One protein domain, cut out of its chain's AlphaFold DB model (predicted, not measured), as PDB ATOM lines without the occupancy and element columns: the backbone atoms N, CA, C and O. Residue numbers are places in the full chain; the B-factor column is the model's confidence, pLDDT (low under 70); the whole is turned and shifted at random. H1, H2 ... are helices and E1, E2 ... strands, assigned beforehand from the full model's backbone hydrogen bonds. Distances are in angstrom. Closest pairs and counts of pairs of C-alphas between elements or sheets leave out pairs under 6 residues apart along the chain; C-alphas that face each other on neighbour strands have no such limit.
ATOM      1  N   PRO A  33      63.935  62.697  34.685       81.50
ATOM      2  CA  PRO A  33      64.225  64.100  34.414       81.50
ATOM      3  C   PRO A  33      65.213  64.294  33.257       81.50
ATOM      4  O   PRO A  33      66.231  63.608  33.184       81.50
ATOM      5  N   CYS A  34      64.928  65.262  32.392       79.44
ATOM      6  CA  CYS A  34      65.765  65.666  31.258       79.44
ATOM      7  C   CYS A  34      65.986  67.181  31.182       79.44
ATOM      8  O   CYS A  34      66.983  67.630  30.628       79.44
ATOM      9  N   GLY A  35      65.129  67.987  31.805       75.06
ATOM     10  CA  GLY A  35      65.258  69.443  31.799       75.06
ATOM     11  C   GLY A  35      64.573  70.089  32.991       75.06
ATOM     12  O   GLY A  35      64.075  69.409  33.890       75.06
ATOM     13  N   GLY A  36      64.538  71.413  33.000       65.19
ATOM     14  CA  GLY A  36      63.824  72.199  33.994       65.19
ATOM     15  C   GLY A  36      64.157  73.677  33.866       65.19
ATOM     16  O   GLY A  36      64.962  74.085  33.031       65.19
ATOM     17  N   TRP A  37      63.560  74.484  34.740       58.50
ATOM     18  CA  TRP A  37      63.718  75.943  34.732       58.50
ATOM     19  C   TRP A  37      65.184  76.414  34.824       58.50
ATOM     20  O   TRP A  37      65.510  77.514  34.389       58.50
ATOM     21  N   CYS A  38      66.075  75.577  35.370       54.84
ATOM     22  CA  CYS A  38      67.484  75.897  35.605       54.84
ATOM     23  C   CYS A  38      68.483  75.191  34.673       54.84
ATOM     24  O   CYS A  38      69.656  75.126  35.026       54.84
ATOM     25  N   GLY A  39      68.049  74.678  33.517       58.34
ATOM     26  CA  GLY A  39      68.937  74.069  32.517       58.34
ATOM     27  C   GLY A  39      68.710  72.570  32.301       58.34
ATOM     28  O   GLY A  39      67.784  71.961  32.847       58.34
ATOM     29  N   THR A  40      69.543  71.976  31.446       64.94
ATOM     30  CA  THR A  40      69.380  70.599  30.959       64.94
ATOM     31  C   THR A  40      69.838  69.579  32.004       64.94
ATOM     32  O   THR A  40      71.027  69.447  32.278       64.94
ATOM     33  N   LEU A  41      68.901  68.796  32.550       72.25
ATOM     34  CA  LEU A  41      69.189  67.706  33.495       72.25
ATOM     35  C   LEU A  41      69.626  66.409  32.796       72.25
ATOM     36  O   LEU A  41      70.071  65.482  33.469       72.25
ATOM     37  N   GLY A  42      69.510  66.323  31.469       75.81
ATOM     38  CA  GLY A  42      69.958  65.186  30.667       75.81
ATOM     39  C   GLY A  42      69.391  65.177  29.247       75.81
ATOM     40  O   GLY A  42      68.614  66.045  28.870       75.81
ATOM     41  N   SER A  43      69.758  64.175  28.447       83.56
ATOM     42  CA  SER A  43      69.164  63.936  27.124       83.56
ATOM     43  C   SER A  43      68.435  62.599  27.062       83.56
ATOM     44  O   SER A  43      68.905  61.581  27.576       83.56
ATOM     45  N   CYS A  44      67.265  62.599  26.430       87.88
ATOM     46  CA  CYS A  44      66.403  61.427  26.360       87.88
ATOM     47  C   CYS A  44      66.972  60.307  25.485       87.88
ATOM     48  O   CYS A  44      67.711  60.550  24.529       87.88
ATOM     49  N   ALA A  45      66.625  59.060  25.818       88.25
ATOM     50  CA  ALA A  45      66.913  57.913  24.961       88.25
ATOM     51  C   ALA A  45      66.232  58.051  23.588       88.25
ATOM     52  O   ALA A  45      65.242  58.762  23.430       88.25
ATOM     53  N   SER A  46      66.757  57.346  22.583       85.06
ATOM     54  CA  SER A  46      66.203  57.372  21.224       85.06
ATOM     55  C   SER A  46      64.702  57.044  21.208       85.06
ATOM     56  O   SER A  46      64.263  56.092  21.851       85.06
ATOM     57  N   GLY A  47      63.921  57.839  20.469       80.31
ATOM     58  CA  GLY A  47      62.460  57.715  20.399       80.31
ATOM     59  C   GLY A  47      61.708  58.375  21.560       80.31
ATOM     60  O   GLY A  47      60.478  58.340  21.579       80.31
ATOM     61  N   LEU A  48      62.423  58.989  22.507       86.69
ATOM     62  CA  LEU A  48      61.856  59.829  23.552       86.69
ATOM     63  C   LEU A  48      62.196  61.302  23.297       86.69
ATOM     64  O   LEU A  48      63.202  61.627  22.667       86.69
ATOM     65  N   HIS A  49      61.365  62.187  23.829       85.31
ATOM     66  CA  HIS A  49      61.563  63.633  23.813       85.31
ATOM     67  C   HIS A  49      61.507  64.170  25.240       85.31
ATOM     68  O   HIS A  49      60.858  63.566  26.094       85.31
ATOM     69  N   CYS A  50      62.191  65.279  25.505       82.69
ATOM     70  CA  CYS A  50      61.996  66.005  26.752       82.69
ATOM     71  C   CYS A  50      60.703  66.819  26.625       82.69
ATOM     72  O   CYS A  50      60.449  67.377  25.557       82.69
ATOM     73  N   ASP A  51      59.862  66.869  27.657       78.06
ATOM     74  CA  ASP A  51      58.620  67.659  27.660       78.06
ATOM     75  C   ASP A  51      58.909  69.168  27.797       78.06
ATOM     76  O   ASP A  51      58.486  69.843  28.732       78.06
ATOM     77  N   GLU A  52      59.610  69.723  26.811       66.12
ATOM     78  CA  GLU A  52      59.948  71.149  26.702       66.12
ATOM     79  C   GLU A  52      58.701  72.042  26.522       66.12
ATOM     80  O   GLU A  52      58.773  73.259  26.654       66.12
ATOM     81  N   GLY A  53      57.529  71.438  26.295       56.53
ATOM     82  CA  GLY A  53      56.215  72.084  26.244       56.53
ATOM     83  C   GLY A  53      55.554  72.316  27.610       56.53
ATOM     84  O   GLY A  53      54.323  72.306  27.690       56.53
ATOM     85  N   LEU A  54      56.332  72.473  28.687       72.06
ATOM     86  CA  LEU A  54      55.814  72.963  29.965       72.06
ATOM     87  C   LEU A  54      55.541  74.459  29.846       72.06
ATOM     88  O   LEU A  54      56.451  75.284  29.922       72.06
ATOM     89  N   VAL A  55      54.274  74.814  29.667       71.56
ATOM     90  CA  VAL A  55      53.877  76.216  29.553       71.56
ATOM     91  C   VAL A  55      53.521  76.734  30.949       71.56
ATOM     92  O   VAL A  55      52.568  76.222  31.557       71.56
ATOM     93  N   PRO A  56      54.283  77.704  31.498       63.72
ATOM     94  CA  PRO A  56      53.980  78.286  32.797       63.72
ATOM     95  C   PRO A  56      52.667  79.062  32.717       63.72
ATOM     96  O   PRO A  56      52.398  79.772  31.748       63.72
ATOM     97  N   LEU A  57      51.843  78.926  33.751       66.81
ATOM     98  CA  LEU A  57      50.572  79.639  33.832       66.81
ATOM     99  C   LEU A  57      50.802  81.038  34.455       66.81
ATOM    100  O   LEU A  57      51.772  81.227  35.196       66.81
ATOM    101  N   PRO A  58      49.942  82.040  34.178       55.91
ATOM    102  CA  PRO A  58      50.243  83.471  34.359       55.91
ATOM    103  C   PRO A  58      50.579  83.928  35.788       55.91
ATOM    104  O   PRO A  58      51.070  85.040  35.976       55.91
ATOM    105  N   LEU A  59      50.296  83.104  36.801       55.56
ATOM    106  CA  LEU A  59      50.481  83.407  38.224       55.56
ATOM    107  C   LEU A  59      51.359  82.367  38.934       55.56
ATOM    108  O   LEU A  59      51.184  82.106  40.125       55.56
ATOM    109  N   MET A  60      52.309  81.763  38.217       53.03
ATOM    110  CA  MET A  60      53.279  80.861  38.830       53.03
ATOM    111  C   MET A  60      54.026  81.577  39.976       53.03
ATOM    112  O   MET A  60      54.618  82.638  39.753       53.03
ATOM    113  N   PRO A  61      54.066  81.020  41.200       47.34
ATOM    114  CA  PRO A  61      55.033  81.471  42.184       47.34
ATOM    115  C   PRO A  61      56.431  81.114  41.668       47.34
ATOM    116  O   PRO A  61      56.749  79.938  41.480       47.34
ATOM    117  N   PHE A  62      57.255  82.134  41.417       47.28
ATOM    118  CA  PHE A  62      58.672  81.969  41.095       47.28
ATOM    119  C   PHE A  62      59.324  80.972  42.073       47.28
ATOM    120  O   PHE A  62      59.240  81.160  43.288       47.28
ATOM    121  N   GLY A  63      59.971  79.919  41.552       45.78
ATOM    122  CA  GLY A  63      60.791  78.996  42.350       45.78
ATOM    123  C   GLY A  63      60.248  77.580  42.586       45.78
ATOM    124  O   GLY A  63      60.794  76.880  43.439       45.78
ATOM    125  N   MET A  64      59.219  77.110  41.867       52.94
ATOM    126  CA  MET A  64      58.853  75.685  41.926       52.94
ATOM    127  C   MET A  64      59.757  74.824  41.026       52.94
ATOM    128  O   MET A  64      59.893  75.134  39.842       52.94
ATOM    129  N   PRO A  65      60.357  73.736  41.549       55.62
ATOM    130  CA  PRO A  65      61.210  72.852  40.766       55.62
ATOM    131  C   PRO A  65      60.345  71.962  39.871       55.62
ATOM    132  O   PRO A  65      59.994  70.841  40.238       55.62
ATOM    133  N   ILE A  66      59.971  72.465  38.696       63.66
ATOM    134  CA  ILE A  66      59.326  71.642  37.673       63.66
ATOM    135  C   ILE A  66      60.429  71.076  36.789       63.66
ATOM    136  O   ILE A  66      61.027  71.787  35.981       63.66
ATOM    137  N   ALA A  67      60.738  69.800  37.011       71.88
ATOM    138  CA  ALA A  67      61.619  69.052  36.135       71.88
ATOM    139  C   ALA A  67      60.820  68.563  34.924       71.88
ATOM    140  O   ALA A  67      59.801  67.885  35.081       71.88
ATOM    141  N   SER A  68      61.314  68.885  33.736       78.62
ATOM    142  CA  SER A  68      60.918  68.215  32.508       78.62
ATOM    143  C   SER A  68      61.368  66.752  32.553       78.62
ATOM    144  O   SER A  68      62.465  66.464  33.041       78.62
ATOM    145  N   VAL A  69      60.554  65.825  32.055       84.62
ATOM    146  CA  VAL A  69      60.814  64.381  31.999       84.62
ATOM    147  C   VAL A  69      60.759  63.843  30.570       84.62
ATOM    148  O   VAL A  69      60.030  64.353  29.720       84.62
ATOM    149  N   CYS A  70      61.494  62.763  30.306       87.44
ATOM    150  CA  CYS A  70      61.458  62.108  29.003       87.44
ATOM    151  C   CYS A  70      60.138  61.388  28.759       87.44
ATOM    152  O   CYS A  70      59.675  60.612  29.599       87.44
ATOM    153  N   ARG A  71      59.565  61.581  27.575       87.00
ATOM    154  CA  ARG A  71      58.273  61.025  27.173       87.00
ATOM    155  C   ARG A  71      58.324  60.372  25.806       87.00
ATOM    156  O   ARG A  71      59.134  60.716  24.947       87.00
ATOM    157  N   ASN A  72      57.420  59.424  25.602       89.44
ATOM    158  CA  ASN A  72      57.264  58.722  24.339       89.44
ATOM    159  C   ASN A  72      56.195  59.420  23.486       89.44
ATOM    160  O   ASN A  72      55.004  59.289  23.769       89.44
ATOM    161  N   THR A  73      56.618  60.102  22.415       82.81
ATOM    162  CA  THR A  73      55.707  60.824  21.504       82.81
ATOM    163  C   THR A  73      54.624  59.917  20.932       82.81
ATOM    164  O   THR A  73      53.473  60.315  20.844       82.81
ATOM    165  N   THR A  74      54.945  58.659  20.618       87.12
ATOM    166  CA  THR A  74      53.966  57.709  20.069       87.12
ATOM    167  C   THR A  74      52.859  57.379  21.072       87.12
ATOM    168  O   THR A  74      51.710  57.194  20.674       87.12
ATOM    169  N   LYS A  75      53.174  57.301  22.373       88.56
ATOM    170  CA  LYS A  75      52.150  57.101  23.413       88.56
ATOM    171  C   LYS A  75      51.268  58.332  23.572       88.56
ATOM    172  O   LYS A  75      50.059  58.181  23.732       88.56
ATOM    173  N   ASP A  76      51.866  59.515  23.507       87.56
ATOM    174  CA  ASP A  76      51.142  60.776  23.646       87.56
ATOM    175  C   ASP A  76      50.221  61.016  22.439       87.56
ATOM    176  O   ASP A  76      49.025  61.253  22.607       87.56
ATOM    177  N   ASP A  77      50.716  60.794  21.219       87.81
ATOM    178  CA  ASP A  77      49.931  60.858  19.982       87.81
ATOM    179  C   ASP A  77      48.785  59.839  19.953       87.81
ATOM    180  O   ASP A  77      47.710  60.112  19.410       87.81
ATOM    181  N   ALA A  78      48.970  58.663  20.563       88.69
ATOM    182  CA  ALA A  78      47.925  57.645  20.645       88.69
ATOM    183  C   ALA A  78      46.707  58.105  21.467       88.69
ATOM    184  O   ALA A  78      45.601  57.589  21.253       88.69
ATOM    185  N   LEU A  79      46.861  59.099  22.354       87.88
ATOM    186  CA  LEU A  79      45.746  59.680  23.108       87.88
ATOM    187  C   LEU A  79      44.712  60.337  22.191       87.88
ATOM    188  O   LEU A  79      43.535  60.365  22.548       87.88
ATOM    189  N   TRP A  80      45.085  60.754  20.973       86.38
ATOM    190  CA  TRP A  80      44.127  61.295  20.004       86.38
ATOM    191  C   TRP A  80      43.004  60.329  19.642       86.38
ATOM    192  O   TRP A  80      41.904  60.777  19.332       86.38
ATOM    193  N   SER A  81      43.246  59.018  19.698       86.00
ATOM    194  CA  SER A  81      42.198  58.014  19.454       86.00
ATOM    195  C   SER A  81      41.051  58.081  20.470       86.00
ATOM    196  O   SER A  81      39.960  57.578  20.204       86.00
ATOM    197  N   LYS A  82      41.289  58.712  21.623       84.88
ATOM    198  CA  LYS A  82      40.343  58.847  22.733       84.88
ATOM    199  C   LYS A  82      39.645  60.208  22.755       84.88
ATOM    200  O   LYS A  82      38.814  60.447  23.627       84.88
ATOM    201  N   VAL A  83      39.960  61.090  21.808       83.56
ATOM    202  CA  VAL A  83      39.401  62.438  21.728       83.56
ATOM    203  C   VAL A  83      38.545  62.574  20.472       83.56
ATOM    204  O   VAL A  83      38.947  62.170  19.385       83.56
ATOM    205  N   ASN A  84      37.362  63.179  20.610       83.00
ATOM    206  CA  ASN A  84      36.476  63.453  19.483       83.00
ATOM    207  C   ASN A  84      36.496  64.943  19.111       83.00
ATOM    208  O   ASN A  84      35.949  65.770  19.843       83.00
ATOM    209  N   VAL A  85      37.112  65.257  17.968       83.06
ATOM    210  CA  VAL A  85      37.131  66.596  17.361       83.06
ATOM    211  C   VAL A  85      36.689  66.461  15.909       83.06
ATOM    212  O   VAL A  85      37.434  65.947  15.073       83.06
ATOM    213  N   SER A  86      35.457  66.884  15.617       80.75
ATOM    214  CA  SER A  86      34.821  66.727  14.302       80.75
ATOM    215  C   SER A  86      35.628  67.360  13.173       80.75
ATOM    216  O   SER A  86      35.759  66.791  12.096       80.75
ATOM    217  N   GLU A  87      36.218  68.514  13.442       81.69
ATOM    218  CA  GLU A  87      37.000  69.314  12.513       81.69
ATOM    219  C   GLU A  87      38.319  68.625  12.141       81.69
ATOM    220  O   GLU A  87      38.898  68.927  11.106       81.69
ATOM    221  N   CYS A  88      38.761  67.653  12.946       83.44
ATOM    222  CA  CYS A  88      39.969  66.858  12.740       83.44
ATOM    223  C   CYS A  88      39.674  65.442  12.219       83.44
ATOM    224  O   CYS A  88      40.533  64.565  12.326       83.44
ATOM    225  N   SER A  89      38.476  65.169  11.686       80.44
ATOM    226  CA  SER A  89      38.123  63.820  11.218       80.44
ATOM    227  C   SER A  89      38.851  63.413   9.934       80.44
ATOM    228  O   SER A  89      39.134  62.234   9.728       80.44
ATOM    229  N   THR A  90      39.165  64.371   9.058       81.38
ATOM    230  CA  THR A  90      39.794  64.138   7.745       81.38
ATOM    231  C   THR A  90      40.727  65.286   7.381       81.38
ATOM    232  O   THR A  90      40.443  66.418   7.746       81.38
ATOM    233  N   GLY A  91      41.789  65.017   6.614       82.06
ATOM    234  CA  GLY A  91      42.682  66.072   6.112       82.06
ATOM    235  C   GLY A  91      43.572  66.711   7.182       82.06
ATOM    236  O   GLY A  91      44.009  67.841   7.003       82.06
ATOM    237  N   TRP A  92      43.829  65.994   8.280       90.19
ATOM    238  CA  TRP A  92      44.661  66.465   9.379       90.19
ATOM    239  C   TRP A  92      46.130  66.057   9.222       90.19
ATOM    240  O   TRP A  92      46.445  65.033   8.611       90.19
ATOM    241  N   GLN A  93      47.014  66.823   9.854       91.56
ATOM    242  CA  GLN A  93      48.432  66.511  10.020       91.56
ATOM    243  C   GLN A  93      48.796  66.568  11.506       91.56
ATOM    244  O   GLN A  93      48.383  67.491  12.204       91.56
ATOM    245  N   MET A  94      49.545  65.574  11.994       90.06
ATOM    246  CA  MET A  94      50.072  65.590  13.362       90.06
ATOM    247  C   MET A  94      51.222  66.595  13.466       90.06
ATOM    248  O   MET A  94      52.073  66.635  12.577       90.06
ATOM    249  N   LEU A  95      51.248  67.363  14.550       89.38
ATOM    250  CA  LEU A  95      52.373  68.217  14.926       89.38
ATOM    251  C   LEU A  95      53.385  67.396  15.719       89.38
ATOM    252  O   LEU A  95      53.007  66.602  16.582       89.38
ATOM    253  N   SER A  96      54.669  67.582  15.438       86.50
ATOM    254  CA  SER A  96      55.738  66.822  16.079       86.50
ATOM    255  C   SER A  96      56.384  67.618  17.209       86.50
ATOM    256  O   SER A  96      57.047  68.618  16.957       86.50
ATOM    257  N   LEU A  97      56.316  67.121  18.447       81.50
ATOM    258  CA  LEU A  97      56.999  67.745  19.596       81.50
ATOM    259  C   LEU A  97      58.533  67.739  19.490       81.50
ATOM    260  O   LEU A  97      59.200  68.477  20.204       81.50
ATOM    261  N   THR A  98      59.107  66.923  18.601       79.06
ATOM    262  CA  THR A  98      60.554  66.924  18.323       79.06
ATOM    263  C   THR A  98      60.948  67.867  17.187       79.06
ATOM    264  O   THR A  98      62.132  67.968  16.868       79.06
ATOM    265  N   ASN A  99      59.979  68.492  16.511       85.19
ATOM    266  CA  ASN A  99      60.234  69.519  15.511       85.19
ATOM    267  C   ASN A  99      60.107  70.888  16.189       85.19
ATOM    268  O   ASN A  99      59.084  71.190  16.793       85.19
ATOM    269  N   THR A 100      61.152  71.709  16.100       81.50
ATOM    270  CA  THR A 100      61.206  73.001  16.794       81.50
ATOM    271  C   THR A 100      60.137  73.987  16.315       81.50
ATOM    272  O   THR A 100      59.595  74.717  17.138       81.50
ATOM    273  N   ASP A 101      59.804  74.003  15.023       85.94
ATOM    274  CA  ASP A 101      58.798  74.922  14.477       85.94
ATOM    275  C   ASP A 101      57.392  74.530  14.954       85.94
ATOM    276  O   ASP A 101      56.664  75.371  15.483       85.94
ATOM    277  N   ASP A 102      57.052  73.240  14.864       86.38
ATOM    278  CA  ASP A 102      55.786  72.702  15.380       86.38
ATOM    279  C   ASP A 102      55.653  72.945  16.893       86.38
ATOM    280  O   ASP A 102      54.593  73.348  17.379       86.38
ATOM    281  N   LEU A 103      56.730  72.707  17.653       83.31
ATOM    282  CA  LEU A 103      56.762  72.913  19.100       83.31
ATOM    283  C   LEU A 103      56.556  74.386  19.468       83.31
ATOM    284  O   LEU A 103      55.743  74.684  20.343       83.31
ATOM    285  N   ASN A 104      57.245  75.306  18.791       83.56
ATOM    286  CA  ASN A 104      57.108  76.741  19.036       83.56
ATOM    287  C   ASN A 104      55.685  77.237  18.757       83.56
ATOM    288  O   ASN A 104      55.136  78.000  19.554       83.56
ATOM    289  N   GLU A 105      55.066  76.767  17.673       84.81
ATOM    290  CA  GLU A 105      53.676  77.090  17.338       84.81
ATOM    291  C   GLU A 105      52.715  76.581  18.425       84.81
ATOM    292  O   GLU A 105      51.860  77.322  18.919       84.81
ATOM    293  N   MET A 106      52.897  75.335  18.879       86.06
ATOM    294  CA  MET A 106      52.081  74.771  19.957       86.06
ATOM    295  C   MET A 106      52.267  75.514  21.284       86.06
ATOM    296  O   MET A 106      51.280  75.743  21.987       86.06
ATOM    297  N   ILE A 107      53.492  75.919  21.632       83.25
ATOM    298  CA  ILE A 107      53.778  76.727  22.828       83.25
ATOM    299  C   ILE A 107      53.087  78.087  22.728       83.25
ATOM    300  O   ILE A 107      52.459  78.512  23.700       83.25
ATOM    301  N   ALA A 108      53.152  78.756  21.575       82.31
ATOM    302  CA  ALA A 108      52.508  80.051  21.366       82.31
ATOM    303  C   ALA A 108      50.978  79.953  21.498       82.31
ATOM    304  O   ALA A 108      50.371  80.692  22.279       82.31
ATOM    305  N   MET A 109      50.362  78.989  20.808       84.50
ATOM    306  CA  MET A 109      48.927  78.697  20.907       84.50
ATOM    307  C   MET A 109      48.516  78.372  22.349       84.50
ATOM    308  O   MET A 109      47.547  78.935  22.859       84.50
ATOM    309  N   THR A 110      49.270  77.501  23.020       84.19
ATOM    310  CA  THR A 110      49.003  77.089  24.405       84.19
ATOM    311  C   THR A 110      49.117  78.266  25.361       84.19
ATOM    312  O   THR A 110      48.223  78.453  26.177       84.19
ATOM    313  N   SER A 111      50.159  79.089  25.238       79.06
ATOM    314  CA  SER A 111      50.376  80.263  26.094       79.06
ATOM    315  C   SER A 111      49.232  81.267  25.970       79.06
ATOM    316  O   SER A 111      48.706  81.721  26.983       79.06
ATOM    317  N   ASN A 112      48.791  81.556  24.741       78.94
ATOM    318  CA  ASN A 112      47.660  82.453  24.499       78.94
ATOM    319  C   ASN A 112      46.345  81.887  25.048       78.94
ATOM    320  O   ASN A 112      45.554  82.625  25.625       78.94
ATOM    321  N   ALA A 113      46.119  80.579  24.903       79.00
ATOM    322  CA  ALA A 113      44.921  79.913  25.405       79.00
ATOM    323  C   ALA A 113      44.877  79.876  26.939       79.00
ATOM    324  O   ALA A 113      43.839  80.099  27.551       79.00
ATOM    325  N   VAL A 114      46.024  79.604  27.557       71.69
ATOM    326  CA  VAL A 114      46.207  79.453  29.002       71.69
ATOM    327  C   VAL A 114      45.819  80.699  29.787       71.69
ATOM    328  O   VAL A 114      45.260  80.579  30.878       71.69
ATOM    329  N   VAL A 115      46.103  81.882  29.239       69.69
ATOM    330  CA  VAL A 115      45.777  83.168  29.874       69.69
ATOM    331  C   VAL A 115      44.273  83.298  30.134       69.69
ATOM    332  O   VAL A 115      43.873  83.899  31.131       69.69
ATOM    333  N   ASP A 116      43.450  82.666  29.299       66.81
ATOM    334  CA  ASP A 116      41.995  82.761  29.347       66.81
ATOM    335  C   ASP A 116      41.315  81.677  30.182       66.81
ATOM    336  O   ASP A 116      40.101  81.745  30.368       66.81
ATOM    337  N   ILE A 117      42.045  80.684  30.701       69.81
ATOM    338  CA  ILE A 117      41.443  79.559  31.427       69.81
ATOM    339  C   ILE A 117      41.317  79.916  32.912       69.81
ATOM    340  O   ILE A 117      42.295  79.798  33.658       69.81
ATOM    341  N   PRO A 118      40.118  80.264  33.423       66.81
ATOM    342  CA  PRO A 118      39.986  80.710  34.806       66.81
ATOM    343  C   PRO A 118      40.307  79.586  35.797       66.81
ATOM    344  O   PRO A 118      40.814  79.836  36.885       66.81
ATOM    345  N   THR A 119      40.057  78.330  35.406       63.06
ATOM    346  CA  THR A 119      40.337  77.143  36.227       63.06
ATOM    347  C   THR A 119      41.824  76.864  36.406       63.06
ATOM    348  O   THR A 119      42.175  76.187  37.367       63.06
ATOM    349  N   LEU A 120      42.683  77.389  35.526       62.94
ATOM    350  CA  LEU A 120      44.133  77.200  35.578       62.94
ATOM    351  C   LEU A 120      44.869  78.391  36.203       62.94
ATOM    352  O   LEU A 120      46.082  78.343  36.349       62.94
ATOM    353  N   GLN A 121      44.169  79.441  36.644       60.75
ATOM    354  CA  GLN A 121      44.800  80.612  37.275       60.75
ATOM    355  C   GLN A 121      45.648  80.274  38.513       60.75
ATOM    356  O   GLN A 121      46.517  81.057  38.885       60.75
ATOM    357  N   PHE A 122      45.404  79.121  39.145       59.47
ATOM    358  CA  PHE A 122      46.130  78.652  40.330       59.47
ATOM    359  C   PHE A 122      46.978  77.405  40.077       59.47
ATOM    360  O   PHE A 122      47.638  76.919  40.996       59.47
ATOM    361  N   ASP A 123      46.950  76.872  38.857       64.12
ATOM    362  CA  ASP A 123      47.852  75.799  38.478       64.12
ATOM    363  C   ASP A 123      49.211  76.369  38.087       64.12
ATOM    364  O   ASP A 123      49.302  77.503  37.621       64.12
ATOM    365  N   PRO A 124      50.293  75.598  38.240       64.81
ATOM    366  CA  PRO A 124      51.620  76.103  37.927       64.81
ATOM    367  C   PRO A 124      52.054  75.896  36.481       64.81
ATOM    368  O   PRO A 124      52.833  76.694  35.965       64.81
ATOM    369  N   CYS A 125      51.586  74.833  35.825       75.88
ATOM    370  CA  CYS A 125      51.899  74.547  34.429       75.88
ATOM    371  C   CYS A 125      50.887  73.583  33.804       75.88
ATOM    372  O   CYS A 125      50.235  72.783  34.489       75.88
ATOM    373  N   VAL A 126      50.823  73.637  32.480       80.94
ATOM    374  CA  VAL A 126      50.282  72.572  31.633       80.94
ATOM    375  C   VAL A 126      51.409  71.966  30.816       80.94
ATOM    376  O   VAL A 126      52.406  72.629  30.526       80.94
ATOM    377  N   ARG A 127      51.233  70.709  30.431       85.31
ATOM    378  CA  ARG A 127      52.117  70.002  29.515       85.31
ATOM    379  C   ARG A 127      51.421  69.824  28.176       85.31
ATOM    380  O   ARG A 127      50.313  69.293  28.130       85.31
ATOM    381  N   ILE A 128      52.087  70.203  27.092       87.81
ATOM    382  CA  ILE A 128      51.648  69.854  25.739       87.81
ATOM    383  C   ILE A 128      51.932  68.367  25.502       87.81
ATOM    384  O   ILE A 128      53.072  67.930  25.635       87.81
ATOM    385  N   LEU A 129      50.897  67.590  25.175       88.44
ATOM    386  CA  LEU A 129      51.025  66.158  24.884       88.44
ATOM    387  C   LEU A 129      51.146  65.881  23.389       88.44
ATOM    388  O   LEU A 129      51.953  65.063  22.971       88.44
ATOM    389  N   THR A 130      50.305  66.520  22.582       89.50
ATOM    390  CA  THR A 130      50.244  66.303  21.132       89.50
ATOM    391  C   THR A 130      49.367  67.381  20.492       89.50
ATOM    392  O   THR A 130      48.601  68.061  21.182       89.50
ATOM    393  N   GLY A 131      49.443  67.538  19.173       91.19
ATOM    394  CA  GLY A 131      48.652  68.512  18.430       91.19
ATOM    395  C   GLY A 131      48.388  68.088  16.990       91.19
ATOM    396  O   GLY A 131      49.091  67.250  16.428       91.19
ATOM    397  N   LYS A 132      47.355  68.669  16.384       92.44
ATOM    398  CA  LYS A 132      47.005  68.488  14.975       92.44
ATOM    399  C   LYS A 132      46.709  69.818  14.306       92.44
ATOM    400  O   LYS A 132      46.102  70.699  14.908       92.44
ATOM    401  N   VAL A 133      47.042  69.894  13.026       91.44
ATOM    402  CA  VAL A 133      46.480  70.868  12.089       91.44
ATOM    403  C   VAL A 133      45.331  70.180  11.365       91.44
ATOM    404  O   VAL A 133      45.547  69.165  10.708       91.44
ATOM    405  N   CYS A 134      44.109  70.674  11.531       87.56
ATOM    406  CA  CYS A 134      42.877  70.005  11.096       87.56
ATOM    407  C   CYS A 134      42.224  70.655   9.868       87.56
ATOM    408  O   CYS A 134      41.477  70.018   9.134       87.56
ATOM    409  N   ALA A 135      42.557  71.914   9.616       82.69
ATOM    410  CA  ALA A 135      42.297  72.655   8.388       82.69
ATOM    411  C   ALA A 135      43.499  73.590   8.167       82.69
ATOM    412  O   ALA A 135      44.288  73.740   9.106       82.69
ATOM    413  N   PRO A 136      43.667  74.232   6.992       74.50
ATOM    414  CA  PRO A 136      44.678  75.270   6.836       74.50
ATOM    415  C   PRO A 136      44.445  76.284   7.952       74.50
ATOM    416  O   PRO A 136      43.403  76.929   7.980       74.50
ATOM    417  N   GLU A 137      45.371  76.342   8.907       78.44
ATOM    418  CA  GLU A 137      45.333  77.224  10.074       78.44
ATOM    419  C   GLU A 137      44.422  76.828  11.249       78.44
ATOM    420  O   GLU A 137      44.388  77.579  12.213       78.44
ATOM    421  N   LEU A 138      43.714  75.691  11.251       87.75
ATOM    422  CA  LEU A 138      43.003  75.238  12.461       87.75
ATOM    423  C   LEU A 138      43.880  74.279  13.261       87.75
ATOM    424  O   LEU A 138      44.053  73.127  12.866       87.75
ATOM    425  N   TYR A 139      44.372  74.742  14.401       90.12
ATOM    426  CA  TYR A 139      45.209  73.971  15.311       90.12
ATOM    427  C   TYR A 139      44.369  73.441  16.459       90.12
ATOM    428  O   TYR A 139      43.560  74.172  17.036       90.12
ATOM    429  N   VAL A 140      44.583  72.176  16.804       92.12
ATOM    430  CA  VAL A 140      43.981  71.544  17.973       92.12
ATOM    431  C   VAL A 140      45.069  70.850  18.776       92.12
ATOM    432  O   VAL A 140      45.750  69.965  18.267       92.12
ATOM    433  N   ILE A 141      45.241  71.258  20.026       92.06
ATOM    434  CA  ILE A 141      46.327  70.830  20.907       92.06
ATOM    435  C   ILE A 141      45.723  70.159  22.134       92.06
ATOM    436  O   ILE A 141      44.788  70.682  22.741       92.06
ATOM    437  N   LEU A 142      46.266  69.002  22.496       91.56
ATOM    438  CA  LEU A 142      45.932  68.286  23.715       91.56
ATOM    439  C   LEU A 142      46.943  68.633  24.808       91.56
ATOM    440  O   LEU A 142      48.147  68.423  24.648       91.56
ATOM    441  N   LEU A 143      46.432  69.118  25.933       89.12
ATOM    442  CA  LEU A 143      47.206  69.464  27.116       89.12
ATOM    443  C   LEU A 143      46.881  68.531  28.280       89.12
ATOM    444  O   LEU A 143      45.741  68.095  28.430       89.12
ATOM    445  N   GLU A 144      47.864  68.299  29.140       86.00
ATOM    446  CA  GLU A 144      47.734  67.642  30.442       86.00
ATOM    447  C   GLU A 144      47.981  68.656  31.561       86.00
ATOM    448  O   GLU A 144      48.948  69.426  31.530       86.00
ATOM    449  N   ARG A 145      47.122  68.650  32.582       81.62
ATOM    450  CA  ARG A 145      47.345  69.412  33.812       81.62
ATOM    451  C   ARG A 145      48.313  68.666  34.722       81.62
ATOM    452  O   ARG A 145      48.062  67.527  35.099       81.62
ATOM    453  N   MET A 146      49.389  69.331  35.129       74.94
ATOM    454  CA  MET A 146      50.495  68.683  35.842       74.94
ATOM    455  C   MET A 146      50.349  68.596  37.362       74.94
ATOM    456  O   MET A 146      51.021  67.786  37.993       74.94
ATOM    457  N   TYR A 147      49.518  69.444  37.967       67.62
ATOM    458  CA  TYR A 147      49.536  69.687  39.416       67.62
ATOM    459  C   TYR A 147      48.203  69.360  40.090       67.62
ATOM    460  O   TYR A 147      47.652  70.135  40.870       67.62
ATOM    461  N   GLN A 148      47.686  68.175  39.783       57.91
ATOM    462  CA  GLN A 148      46.531  67.594  40.459       57.91
ATOM    463  C   GLN A 148      46.901  66.343  41.254       57.91
ATOM    464  O   GLN A 148      47.980  65.776  41.094       57.91
ATOM    465  N   ASP A 149      45.978  65.931  42.128       54.94
ATOM    466  CA  ASP A 149      45.990  64.612  42.763       54.94
ATOM    467  C   ASP A 149      46.315  63.549  41.690       54.94
ATOM    468  O   ASP A 149      45.651  63.534  40.650       54.94
ATOM    469  N   PRO A 150      47.307  62.659  41.899       50.56
ATOM    470  CA  PRO A 150      47.692  61.629  40.927       50.56
ATOM    471  C   PRO A 150      46.541  60.697  40.503       50.56
ATOM    472  O   PRO A 150      46.704  59.896  39.584       50.56
ATOM    473  N   LYS A 151      45.376  60.778  41.159       52.62
ATOM    474  CA  LYS A 151      44.148  60.056  40.802       52.62
ATOM    475  C   LYS A 151      43.220  60.794  39.829       52.62
ATOM    476  O   LYS A 151      42.242  60.192  39.389       52.62
ATOM    477  N   SER A 152      43.489  62.052  39.491       60.53
ATOM    478  CA  SER A 152      42.685  62.842  38.552       60.53
ATOM    479  C   SER A 152      43.587  63.480  37.497       60.53
ATOM    480  O   SER A 152      44.061  64.599  37.674       60.53
ATOM    481  N   LEU A 153      43.830  62.762  36.400       71.19
ATOM    482  CA  LEU A 153      44.408  63.359  35.198       71.19
ATOM    483  C   LEU A 153      43.329  64.205  34.517       71.19
ATOM    484  O   LEU A 153      42.269  63.683  34.167       71.19
ATOM    485  N   HIS A 154      43.593  65.498  34.354       81.94
ATOM    486  CA  HIS A 154      42.735  66.399  33.589       81.94
ATOM    487  C   HIS A 154      43.418  66.787  32.290       81.94
ATOM    488  O   HIS A 154      44.613  67.100  32.261       81.94
ATOM    489  N   TYR A 155      42.621  66.789  31.230       87.56
ATOM    490  CA  TYR A 155      43.073  67.071  29.886       87.56
ATOM    491  C   TYR A 155      42.304  68.258  29.324       87.56
ATOM    492  O   TYR A 155      41.103  68.396  29.551       87.56
ATOM    493  N   TYR A 156      42.983  69.095  28.549       88.06
ATOM    494  CA  TYR A 156      42.354  70.218  27.865       88.06
ATOM    495  C   TYR A 156      42.595  70.127  26.371       88.06
ATOM    496  O   TYR A 156      43.694  69.804  25.929       88.06
ATOM    497  N   LEU A 157      41.571  70.461  25.596       89.88
ATOM    498  CA  LEU A 157      41.721  70.762  24.184       89.88
ATOM    499  C   LEU A 157      41.794  72.260  24.001       89.88
ATOM    500  O   LEU A 157      40.868  72.975  24.383       89.88
ATOM    501  N   VAL A 158      42.874  72.702  23.379       89.19
ATOM    502  CA  VAL A 158      43.018  74.056  22.864       89.19
ATOM    503  C   VAL A 158      42.738  74.013  21.378       89.19
ATOM    504  O   VAL A 158      43.376  73.249  20.664       89.19
ATOM    505  N   GLN A 159      41.805  74.829  20.910       89.75
ATOM    506  CA  GLN A 159      41.511  74.981  19.494       89.75
ATOM    507  C   GLN A 159      41.641  76.447  19.105       89.75
ATOM    508  O   GLN A 159      40.945  77.305  19.652       89.75
ATOM    509  N   GLY A 160      42.517  76.731  18.148       87.56
ATOM    510  CA  GLY A 160      42.836  78.091  17.735       87.56
ATOM    511  C   GLY A 160      43.232  78.178  16.271       87.56
ATOM    512  O   GLY A 160      43.409  77.163  15.597       87.56
ATOM    513  N   ASN A 161      43.347  79.411  15.784       84.12
ATOM    514  CA  ASN A 161      43.896  79.689  14.467       84.12
ATOM    515  C   ASN A 161      45.161  80.538  14.609       84.12
ATOM    516  O   ASN A 161      45.107  81.595  15.236       84.12
ATOM    517  N   ALA A 162      46.272  80.066  14.035       72.44
ATOM    518  CA  ALA A 162      47.592  80.696  14.129       72.44
ATOM    519  C   ALA A 162      47.628  82.142  13.593       72.44
ATOM    520  O   ALA A 162      48.378  82.977  14.086       72.44
ATOM    521  N   ASN A 163      46.770  82.462  12.621       74.31
ATOM    522  CA  ASN A 163      46.673  83.774  11.981       74.31
ATOM    523  C   ASN A 163      45.538  84.644  12.548       74.31
ATOM    524  O   ASN A 163      45.302  85.757  12.069       74.31
ATOM    525  N   SER A 164      44.810  84.156  13.553       77.75
ATOM    526  CA  SER A 164      43.704  84.883  14.166       77.75
ATOM    527  C   SER A 164      44.175  85.721  15.351       77.75
ATOM    528  O   SER A 164      44.947  85.270  16.190       77.75
ATOM    529  N   SER A 165      43.642  86.938  15.467       75.88
ATOM    530  CA  SER A 165      43.779  87.760  16.675       75.88
ATOM    531  C   SER A 165      42.807  87.357  17.790       75.88
ATOM    532  O   SER A 165      42.886  87.897  18.894       75.88
ATOM    533  N   ALA A 166      41.871  86.445  17.512       80.00
ATOM    534  CA  ALA A 166      40.989  85.890  18.528       80.00
ATOM    535  C   ALA A 166      41.753  84.904  19.416       80.00
ATOM    536  O   ALA A 166      42.553  84.105  18.928       80.00
ATOM    537  N   LEU A 167      41.455  84.934  20.714       79.62
ATOM    538  CA  LEU A 167      42.041  84.001  21.666       79.62
ATOM    539  C   LEU A 167      41.587  82.564  21.349       79.62
ATOM    540  O   LEU A 167      40.432  82.360  20.950       79.62
ATOM    541  N   PRO A 168      42.478  81.563  21.482       84.81
ATOM    542  CA  PRO A 168      42.105  80.173  21.277       84.81
ATOM    543  C   PRO A 168      41.022  79.739  22.265       84.81
ATOM    544  O   PRO A 168      40.990  80.155  23.420       84.81
ATOM    545  N   THR A 169      40.148  78.849  21.820       86.25
ATOM    546  CA  THR A 169      39.140  78.231  22.684       86.25
ATOM    547  C   THR A 169      39.746  77.087  23.482       86.25
ATOM    548  O   THR A 169      40.601  76.359  22.980       86.25
ATOM    549  N   VAL A 170      39.276  76.904  24.717       86.38
ATOM    550  CA  VAL A 170      39.733  75.827  25.601       86.38
ATOM    551  C   VAL A 170      38.542  75.024  26.097       86.38
ATOM    552  O   VAL A 170      37.544  75.587  26.551       86.38
ATOM    553  N   LYS A 171      38.664  73.698  26.061       87.19
ATOM    554  CA  LYS A 171      37.658  72.765  26.566       87.19
ATOM    555  C   LYS A 171      38.291  71.710  27.471       87.19
ATOM    556  O   LYS A 171      39.193  71.003  27.038       87.19
ATOM    557  N   ASP A 172      37.780  71.574  28.695       86.19
ATOM    558  CA  ASP A 172      38.090  70.436  29.575       86.19
ATOM    559  C   ASP A 172      37.505  69.148  28.976       86.19
ATOM    560  O   ASP A 172      36.352  69.125  28.520       86.19
ATOM    561  N   ILE A 173      38.309  68.089  28.935       85.62
ATOM    562  CA  ILE A 173      37.916  66.784  28.422       85.62
ATOM    563  C   ILE A 173      38.363  65.653  29.350       85.62
ATOM    564  O   ILE A 173      39.402  65.690  30.003       85.62
ATOM    565  N   LEU A 174      37.573  64.582  29.343       82.56
ATOM    566  CA  LEU A 174      37.889  63.349  30.049       82.56
ATOM    567  C   LEU A 174      38.479  62.342  29.066       82.56
ATOM    568  O   LEU A 174      37.825  61.965  28.094       82.56
TER     569      LEU A 174
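AT A GLANCE: This is residues 33 to 174 of the 177 residues of an uncharacterized protein of Thraustotheca clavata (UniProt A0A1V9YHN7). A strongly twisted antiparallel sheet of E3, E5, E6, E7, E8 and E9 curls round the long helix H2, while the shorter helix H1 crosses its opposite face. A small sheet, E1, E4 and E2, sits at one side of this body, and E4 leads directly into H1. The printed part has 142 residues, with two named helices and nine named strands in the order E1 E2 E3 E4 H1 E5 H2 E6 E7 E8 E9; the class is mixed, and the small sheet, order E1 - E4 - E2, is antiparallel. The whole is compact and rounded, with a radius of gyration of the C-alphas of 14.6 A and spans of 39 by 37 by 31 A.

HOW THE PARTS SIT: Start at E6, residues 125 to 135, which bends by 62 degrees at residue 129. On one side of it find E3, residues 54 to 56, with N 55 and O 126 at 3.0 A, and E5, residues 93 to 95, with N 93 and O 133 at 2.9 A, both within hydrogen-bond range. On the other side is E7, residues 138 to 145, with N 132 and O 140 at 2.8 A. E6, E7, E8, residues 155 to 161, and E9, residues 169 to 173, form a meander, each strand the antiparallel neighbour of the one before, in three hairpins; look for N 141 and O 158 at 2.8 A, then N 157 and O 171 at 2.8 A. H2, residues 100 to 114, is on this sheet; its closest C-alphas to E8 are those of Ala 113 and Val 158, 6.7 A. H1, residues 73 to 82, is on the opposite face, at a height over the sheet of 8.5 A, over E6 and across the strands at 68 degrees to E6 on the local plane. Its closest C-alphas to E6 are those of Asp 76 and Leu 129, 5.5 A. H1 and H2 are apart. In the second sheet, E4, residues 67 to 72, is antiparallel to E1, residues 33 to 36, with N 68 and O 35 at 2.8 A, and to E2, residues 48 to 50, with N 71 and O 49 at 2.8 A. Every O i to N i+4 pair is within hydrogen-bond range in H2; in H1 2 of 6 are, beside 6 of 7 O i to N i+3 pairs.

IN THESE COORDINATES: Find C-alpha 33, where E1 begins, at (64.225, 64.100, 34.414). E4 runs 16.3 A and H1 15.5 A. H2 starts at C-alpha 100, (61.206, 73.001, 16.794), and runs 20.4 A. E6 measures 27.8 A, E7 22.6 A, E8 19.9 A and E9 12.9 A; E9 ends at C-alpha 173, (37.916, 66.784, 28.422).

THE WHOLE: The two C-alphas farthest apart, those of Gly 63 and Thr 90, are 43.1 A apart. The printed part has no cut, and the link E1 to E2, 11 residues, is long. Mean pLDDT of the printed part is 77.9; 34 residues are under 70: 36 to 40, 52 to 53, 56 to 66, 115 to 124 and 147 to 152.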